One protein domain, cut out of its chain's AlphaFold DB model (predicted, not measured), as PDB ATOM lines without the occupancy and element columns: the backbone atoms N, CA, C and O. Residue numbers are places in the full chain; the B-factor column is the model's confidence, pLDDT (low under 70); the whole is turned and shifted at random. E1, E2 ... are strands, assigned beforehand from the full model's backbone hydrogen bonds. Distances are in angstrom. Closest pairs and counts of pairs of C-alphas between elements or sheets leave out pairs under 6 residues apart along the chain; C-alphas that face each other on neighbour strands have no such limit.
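AT A GLANCE: This is residues 375 to 433 of the 433 residues of an uncharacterized protein of candidate division Zixibacteria bacterium (UniProt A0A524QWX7). This is a loose, elongated coil with little regular structure: one small hairpin of strands, E1 and E2, near the chain's end, and a long unnamed stretch, residues 375 to 418, running in wide loops before it. The 59 printed residues have no named helix and two named strands, E1 then E2, antiparallel; the class is all strand, with only 9 residues in named elements. The radius of gyration of the C-alphas is 13.1 A, and the spans are 42 by 22 by 21 A.

IN THESE COORDINATES: Find C-alpha 419 at (49.624, 62.597, 277.782); from there E1, residues 419 to 422, runs 10.1 A. E2, residues 427 to 431, runs 10.9 A and ends at C-alpha 431 at (47.122, 62.759, 281.067).

HOW THE PARTS SIT: E1 and E2 form a hairpin with a tight link, at 160 degrees between directions. Look for N 420 and O 430, 2.8 A apart, and N 422 and O 427, 2.9 A apart, both within hydrogen-bond range. C-alphas 419 and 431 face each other at 4.1 A. Outside the named strands, residues 407 to 408 pair antiparallel with residues 413 to 414.

THE WHOLE: The C-alphas farthest apart, of Lys 395 and Gly 410, are 42.1 A apart. The printed part has no cut and ends at the chain's last residue, 433. Its mean pLDDT is 83.1; residue 409 is under 70.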
ATOM      1  N   LEU A 375      63.996  59.304 279.984       72.31
ATOM      2  CA  LEU A 375      63.565  58.302 279.009       72.31
ATOM      3  C   LEU A 375      63.081  59.010 277.731       72.31
ATOM      4  O   LEU A 375      63.350  58.551 276.624       72.31
ATOM      5  N   ILE A 376      62.388  60.138 277.930       81.06
ATOM      6  CA  ILE A 376      61.906  61.100 276.941       81.06
ATOM      7  C   ILE A 376      61.870  62.482 277.602       81.06
ATOM      8  O   ILE A 376      61.432  62.593 278.747       81.06
ATOM      9  N   ALA A 377      62.237  63.522 276.853       81.81
ATOM     10  CA  ALA A 377      61.997  64.913 277.218       81.81
ATOM     11  C   ALA A 377      61.360  65.666 276.041       81.81
ATOM     12  O   ALA A 377      61.922  65.699 274.948       81.81
ATOM     13  N   ILE A 378      60.202  66.284 276.284       83.38
ATOM     14  CA  ILE A 378      59.599  67.292 275.407       83.38
ATOM     15  C   ILE A 378      59.662  68.596 276.195       83.38
ATOM     16  O   ILE A 378      58.920  68.787 277.155       83.38
ATOM     17  N   VAL A 379      60.633  69.441 275.866       79.75
ATOM     18  CA  VAL A 379      60.934  70.679 276.593       79.75
ATOM     19  C   VAL A 379      61.013  71.837 275.613       79.75
ATOM     20  O   VAL A 379      61.395  71.631 274.463       79.75
ATOM     21  N   ARG A 380      60.708  73.050 276.089       74.44
ATOM     22  CA  ARG A 380      60.682  74.272 275.265       74.44
ATOM     23  C   ARG A 380      59.696  74.161 274.094       74.44
ATOM     24  O   ARG A 380      60.019  74.524 272.966       74.44
ATOM     25  N   ALA A 381      58.515  73.609 274.373       81.31
ATOM     26  CA  ALA A 381      57.377  73.697 273.469       81.31
ATOM     27  C   ALA A 381      56.997  75.179 273.327       81.31
ATOM     28  O   ALA A 381      56.782  75.837 274.340       81.31
ATOM     29  N   GLY A 382      57.008  75.703 272.101       77.62
ATOM     30  CA  GLY A 382      56.515  77.052 271.808       77.62
ATOM     31  C   GLY A 382      55.033  77.047 271.429       77.62
ATOM     32  O   GLY A 382      54.359  76.021 271.535       77.62
ATOM     33  N   ASP A 383      54.550  78.168 270.903       79.50
ATOM     34  CA  ASP A 383      53.170  78.299 270.430       79.50
ATOM     35  C   ASP A 383      52.806  77.250 269.369       79.50
ATOM     36  O   ASP A 383      53.585  76.955 268.456       79.50
ATOM     37  N   ASP A 384      51.592  76.699 269.480       82.12
ATOM     38  CA  ASP A 384      51.049  75.654 268.600       82.12
ATOM     39  C   ASP A 384      51.953  74.399 268.478       82.12
ATOM     40  O   ASP A 384      51.822  73.610 267.533       82.12
ATOM     41  N   PHE A 385      52.882  74.193 269.419       85.12
ATOM     42  CA  PHE A 385      53.829  73.087 269.373       85.12
ATOM     43  C   PHE A 385      53.149  71.756 269.694       85.12
ATOM     44  O   PHE A 385      52.511  71.575 270.729       85.12
ATOM     45  N   PHE A 386      53.337  70.783 268.804       88.38
ATOM     46  CA  PHE A 386      52.824  69.433 268.971       88.38
ATOM     47  C   PHE A 386      53.897  68.418 268.590       88.38
ATOM     48  O   PHE A 386      54.284  68.333 267.425       88.38
ATOM     49  N   GLU A 387      54.343  67.629 269.565       88.56
ATOM     50  CA  GLU A 387      55.370  66.606 269.382       88.56
ATOM     51  C   GLU A 387      54.924  65.292 270.026       88.56
ATOM     52  O   GLU A 387      54.227  65.268 271.041       88.56
ATOM     53  N   THR A 388      55.327  64.168 269.439       88.19
ATOM     54  CA  THR A 388      55.058  62.837 269.992       88.19
ATOM     55  C   THR A 388      56.303  61.979 269.862       88.19
ATOM     56  O   THR A 388      56.746  61.673 268.756       88.19
ATOM     57  N   ILE A 389      56.843  61.544 271.000       87.44
ATOM     58  CA  ILE A 389      58.043  60.709 271.045       87.44
ATOM     59  C   ILE A 389      57.644  59.310 271.537       87.44
ATOM     60  O   ILE A 389      57.189  59.164 272.673       87.44
ATOM     61  N   PRO A 390      57.786  58.255 270.716       87.31
ATOM     62  CA  PRO A 390      57.503  56.897 271.154       87.31
ATOM     63  C   PRO A 390      58.656  56.336 271.996       87.31
ATOM     64  O   PRO A 390      59.831  56.529 271.681       87.31
ATOM     65  N   PHE A 391      58.326  55.544 273.015       86.81
ATOM     66  CA  PHE A 391      59.287  54.750 273.782       86.81
ATOM     67  C   PHE A 391      58.781  53.328 273.998       86.81
ATOM     68  O   PHE A 391      57.592  53.035 273.876       86.81
ATOM     69  N   HIS A 392      59.707  52.430 274.326       86.56
ATOM     70  CA  HIS A 392      59.403  51.032 274.593       86.56
ATOM     71  C   HIS A 392      59.751  50.655 276.033       86.56
ATOM     72  O   HIS A 392      60.884  50.831 276.478       86.56
ATOM     73  N   VAL A 393      58.782  50.063 276.732       86.69
ATOM     74  CA  VAL A 393      58.951  49.494 278.071       86.69
ATOM     75  C   VAL A 393      59.095  47.978 277.936       86.69
ATOM     76  O   VAL A 393      58.129  47.272 277.661       86.69
ATOM     77  N   ALA A 394      60.322  47.471 278.092       87.06
ATOM     78  CA  ALA A 394      60.629  46.048 277.897       87.06
ATOM     79  C   ALA A 394      60.239  45.157 279.093       87.06
ATOM     80  O   ALA A 394      60.119  43.939 278.955       87.06
ATOM     81  N   LYS A 395      60.113  45.751 280.283       88.25
ATOM     82  CA  LYS A 395      59.721  45.099 281.537       88.25
ATOM     83  C   LYS A 395      58.941  46.094 282.378       88.25
ATOM     84  O   LYS A 395      59.248  47.280 282.318       88.25
ATOM     85  N   ASP A 396      58.027  45.587 283.195       87.38
ATOM     86  CA  ASP A 396      57.280  46.389 284.161       87.38
ATOM     87  C   ASP A 396      58.231  47.253 285.003       87.38
ATOM     88  O   ASP A 396      59.203  46.757 285.587       87.38
ATOM     89  N   CYS A 397      57.959  48.555 285.032       83.69
ATOM     90  CA  CYS A 397      58.737  49.547 285.757       83.69
ATOM     91  C   CYS A 397      57.859  50.738 286.146       83.69
ATOM     92  O   CYS A 397      56.872  51.033 285.472       83.69
ATOM     93  N   ASP A 398      58.269  51.460 287.185       81.38
ATOM     94  CA  ASP A 398      57.652  52.732 287.546       81.38
ATOM     95  C   ASP A 398      58.220  53.858 286.672       81.38
ATOM     96  O   ASP A 398      59.438  53.984 286.516       81.38
ATOM     97  N   VAL A 399      57.339  54.701 286.132       79.94
ATOM     98  CA  VAL A 399      57.707  55.918 285.397       79.94
ATOM     99  C   VAL A 399      57.308  57.125 286.236       79.94
ATOM    100  O   VAL A 399      56.181  57.213 286.724       79.94
ATOM    101  N   ARG A 400      58.230  58.074 286.408       78.94
ATOM    102  CA  ARG A 400      57.912  59.386 286.973       78.94
ATOM    103  C   ARG A 400      57.621  60.340 285.828       78.94
ATOM    104  O   ARG A 400      58.499  60.577 285.008       78.94
ATOM    105  N   VAL A 401      56.423  60.909 285.824       83.75
ATOM    106  CA  VAL A 401      56.050  61.975 284.893       83.75
ATOM    107  C   VAL A 401      56.194  63.319 285.596       83.75
ATOM    108  O   VAL A 401      55.774  63.478 286.744       83.75
ATOM    109  N   TYR A 402      56.815  64.274 284.910       79.06
ATOM    110  CA  TYR A 402      56.848  65.675 285.300       79.06
ATOM    111  C   TYR A 402      56.388  66.497 284.101       79.06
ATOM    112  O   TYR A 402      57.023  66.447 283.052       79.06
ATOM    113  N   ALA A 403      55.280  67.210 284.263       84.00
ATOM    114  CA  ALA A 403      54.702  68.054 283.231       84.00
ATOM    115  C   ALA A 403      54.315  69.401 283.843       84.00
ATOM    116  O   ALA A 403      53.818  69.462 284.970       84.00
ATOM    117  N   ILE A 404      54.576  70.462 283.090       80.69
ATOM    118  CA  ILE A 404      54.113  71.822 283.345       80.69
ATOM    119  C   ILE A 404      53.459  72.280 282.047       80.69
ATOM    120  O   ILE A 404      53.973  71.976 280.973       80.69
ATOM    121  N   GLY A 405      52.347  72.989 282.166       82.19
ATOM    122  CA  GLY A 405      51.586  73.514 281.049       82.19
ATOM    123  C   GLY A 405      50.677  74.636 281.527       82.19
ATOM    124  O   GLY A 405      50.298  74.668 282.704       82.19
ATOM    125  N   GLU A 406      50.364  75.567 280.636       83.25
ATOM    126  CA  GLU A 406      49.487  76.689 280.921       83.25
ATOM    127  C   GLU A 406      48.058  76.231 281.203       83.25
ATOM    128  O   GLU A 406      47.518  75.351 280.532       83.25
ATOM    129  N   TYR A 407      47.417  76.866 282.187       79.56
ATOM    130  CA  TYR A 407      46.008  76.655 282.497       79.56
ATOM    131  C   TYR A 407      45.205  77.913 282.183       79.56
ATOM    132  O   TYR A 407      45.423  78.974 282.769       79.56
ATOM    133  N   SER A 408      44.232  77.793 281.284       77.31
ATOM    134  CA  SER A 408      43.350  78.892 280.914       77.31
ATOM    135  C   SER A 408      42.153  78.946 281.860       77.31
ATOM    136  O   SER A 408      41.193  78.178 281.747       77.31
ATOM    137  N   GLY A 409      42.171  79.930 282.764       67.19
ATOM    138  CA  GLY A 409      41.044  80.217 283.658       67.19
ATOM    139  C   GLY A 409      39.781  80.704 282.934       67.19
ATOM    140  O   GLY A 409      38.694  80.662 283.498       67.19
ATOM    141  N   GLY A 410      39.887  81.148 281.676       73.31
ATOM    142  CA  GLY A 410      38.721  81.529 280.871       73.31
ATOM    143  C   GLY A 410      37.938  80.330 280.326       73.31
ATOM    144  O   GLY A 410      36.731  80.435 280.105       73.31
ATOM    145  N   SER A 411      38.616  79.203 280.102       73.69
ATOM    146  CA  SER A 411      38.025  77.965 279.577       73.69
ATOM    147  C   SER A 411      37.932  76.841 280.608       73.69
ATOM    148  O   SER A 411      37.432  75.776 280.253       73.69
ATOM    149  N   ASP A 412      38.401  77.063 281.842       78.81
ATOM    150  CA  ASP A 412      38.560  76.037 282.885       78.81
ATOM    151  C   ASP A 412      39.226  74.761 282.340       78.81
ATOM    152  O   ASP A 412      38.758  73.641 282.550       78.81
ATOM    153  N   ALA A 413      40.296  74.948 281.569       78.81
ATOM    154  CA  ALA A 413      41.006  73.863 280.906       78.81
ATOM    155  C   ALA A 413      42.472  74.248 280.696       78.81
ATOM    156  O   ALA A 413      42.787  75.438 280.594       78.81
ATOM    157  N   PHE A 414      43.360  73.260 280.583       80.69
ATOM    158  CA  PHE A 414      44.730  73.535 280.164       80.69
ATOM    159  C   PHE A 414      44.746  74.176 278.760       80.69
ATOM    160  O   PHE A 414      43.863  73.944 277.933       80.69
ATOM    161  N   ALA A 415      45.690  75.064 278.499       82.81
ATOM    162  CA  ALA A 415      46.050  75.447 277.141       82.81
ATOM    163  C   ALA A 415      47.096  74.456 276.607       82.81
ATOM    164  O   ALA A 415      46.953  73.973 275.484       82.81
ATOM    165  N   ASP A 416      48.027  74.041 277.472       87.31
ATOM    166  CA  ASP A 416      49.058  73.055 277.160       87.31
ATOM    167  C   ASP A 416      48.765  71.703 277.803       87.31
ATOM    168  O   ASP A 416      48.576  71.587 279.015       87.31
ATOM    169  N   TYR A 417      48.801  70.650 276.996       86.81
ATOM    170  CA  TYR A 417      48.497  69.298 277.442       86.81
ATOM    171  C   TYR A 417      49.666  68.362 277.183       86.81
ATOM    172  O   TYR A 417      50.338  68.433 276.157       86.81
ATOM    173  N   GLY A 418      49.840  67.410 278.093       89.69
ATOM    174  CA  GLY A 418      50.688  66.247 277.892       89.69
ATOM    175  C   GLY A 418      49.920  64.980 278.235       89.69
ATOM    176  O   GLY A 418      49.149  64.956 279.195       89.69
ATOM    177  N   TRP A 419      50.145  63.920 277.468       91.81
ATOM    178  CA  TRP A 419      49.624  62.597 277.782       91.81
ATOM    179  C   TRP A 419      50.589  61.497 277.348       91.81
ATOM    180  O   TRP A 419      51.480  61.692 276.522       91.81
ATOM    181  N   ILE A 420      50.408  60.324 277.942       91.69
ATOM    182  CA  ILE A 420      51.038  59.076 277.537       91.69
ATOM    183  C   ILE A 420      49.910  58.156 277.107       91.69
ATOM    184  O   ILE A 420      49.023  57.841 277.898       91.69
ATOM    185  N   GLU A 421      49.967  57.689 275.869       91.00
ATOM    186  CA  GLU A 421      49.047  56.693 275.331       91.00
ATOM    187  C   GLU A 421      49.793  55.431 274.915       91.00
ATOM    188  O   GLU A 421      50.984  55.447 274.579       91.00
ATOM    189  N   ARG A 422      49.084  54.304 274.927       88.44
ATOM    190  CA  ARG A 422      49.596  53.074 274.342       88.44
ATOM    191  C   ARG A 422      49.405  53.104 272.826       88.44
ATOM    192  O   ARG A 422      48.304  53.260 272.303       88.44
ATOM    193  N   VAL A 423      50.511  52.905 272.111       83.06
ATOM    194  CA  VAL A 423      50.516  52.863 270.645       83.06
ATOM    195  C   VAL A 423      49.698  51.666 270.149       83.06
ATOM    196  O   VAL A 423      50.029  50.516 270.439       83.06
ATOM    197  N   GLY A 424      48.681  51.939 269.330       81.00
ATOM    198  CA  GLY A 424      47.914  50.939 268.579       81.00
ATOM    199  C   GLY A 424      46.470  50.745 269.045       81.00
ATOM    200  O   GLY A 424      45.620  50.434 268.213       81.00
ATOM    201  N   ASP A 425      46.182  50.956 270.328       81.38
ATOM    202  CA  ASP A 425      44.822  50.969 270.887       81.38
ATOM    203  C   ASP A 425      44.391  52.359 271.396       81.38
ATOM    204  O   ASP A 425      43.209  52.542 271.683       81.38
ATOM    205  N   ASN A 426      45.309  53.339 271.412       74.62
ATOM    206  CA  ASN A 426      45.108  54.717 271.882       74.62
ATOM    207  C   ASN A 426      44.551  54.772 273.314       74.62
ATOM    208  O   ASN A 426      43.814  55.692 273.672       74.62
ATOM    209  N   ASP A 427      44.871  53.758 274.120       85.75
ATOM    210  CA  ASP A 427      44.464  53.717 275.516       85.75
ATOM    211  C   ASP A 427      45.324  54.704 276.308       85.75
ATOM    212  O   ASP A 427      46.561  54.634 276.291       85.75
ATOM    213  N   LEU A 428      44.664  55.655 276.965       86.94
ATOM    214  CA  LEU A 428      45.324  56.730 277.687       86.94
ATOM    215  C   LEU A 428      45.856  56.190 279.017       86.94
ATOM    216  O   LEU A 428      45.104  55.755 279.886       86.94
ATOM    217  N   TYR A 429      47.176  56.201 279.171       87.44
ATOM    218  CA  TYR A 429      47.854  55.714 280.367       87.44
ATOM    219  C   TYR A 429      47.993  56.807 281.432       87.44
ATOM    220  O   TYR A 429      47.889  56.538 282.628       87.44
ATOM    221  N   TRP A 430      48.244  58.037 280.995       91.06
ATOM    222  CA  TRP A 430      48.349  59.215 281.848       91.06
ATOM    223  C   TRP A 430      48.003  60.455 281.026       91.06
ATOM    224  O   TRP A 430      48.416  60.544 279.876       91.06
ATOM    225  N   GLU A 431      47.299  61.413 281.614       89.69
ATOM    226  CA  GLU A 431      47.122  62.759 281.067       89.69
ATOM    227  C   GLU A 431      47.357  63.790 282.163       89.69
ATOM    228  O   GLU A 431      47.206  63.507 283.356       89.69
ATOM    229  N   MET A 432      47.743  64.987 281.743       87.38
ATOM    230  CA  MET A 432      47.775  66.158 282.601       87.38
ATOM    231  C   MET A 432      46.336  66.568 282.959       87.38
ATOM    232  O   MET A 432      45.522  66.785 282.063       87.38
ATOM    233  N   THR A 433      46.025  66.639 284.258       77.50
ATOM    234  CA  THR A 433      44.678  66.906 284.808       77.50
ATOM    235  C   THR A 433      44.672  68.017 285.832       77.50
ATOM    236  O   THR A 433      45.655  68.069 286.612       77.50
TER     237      THR A 433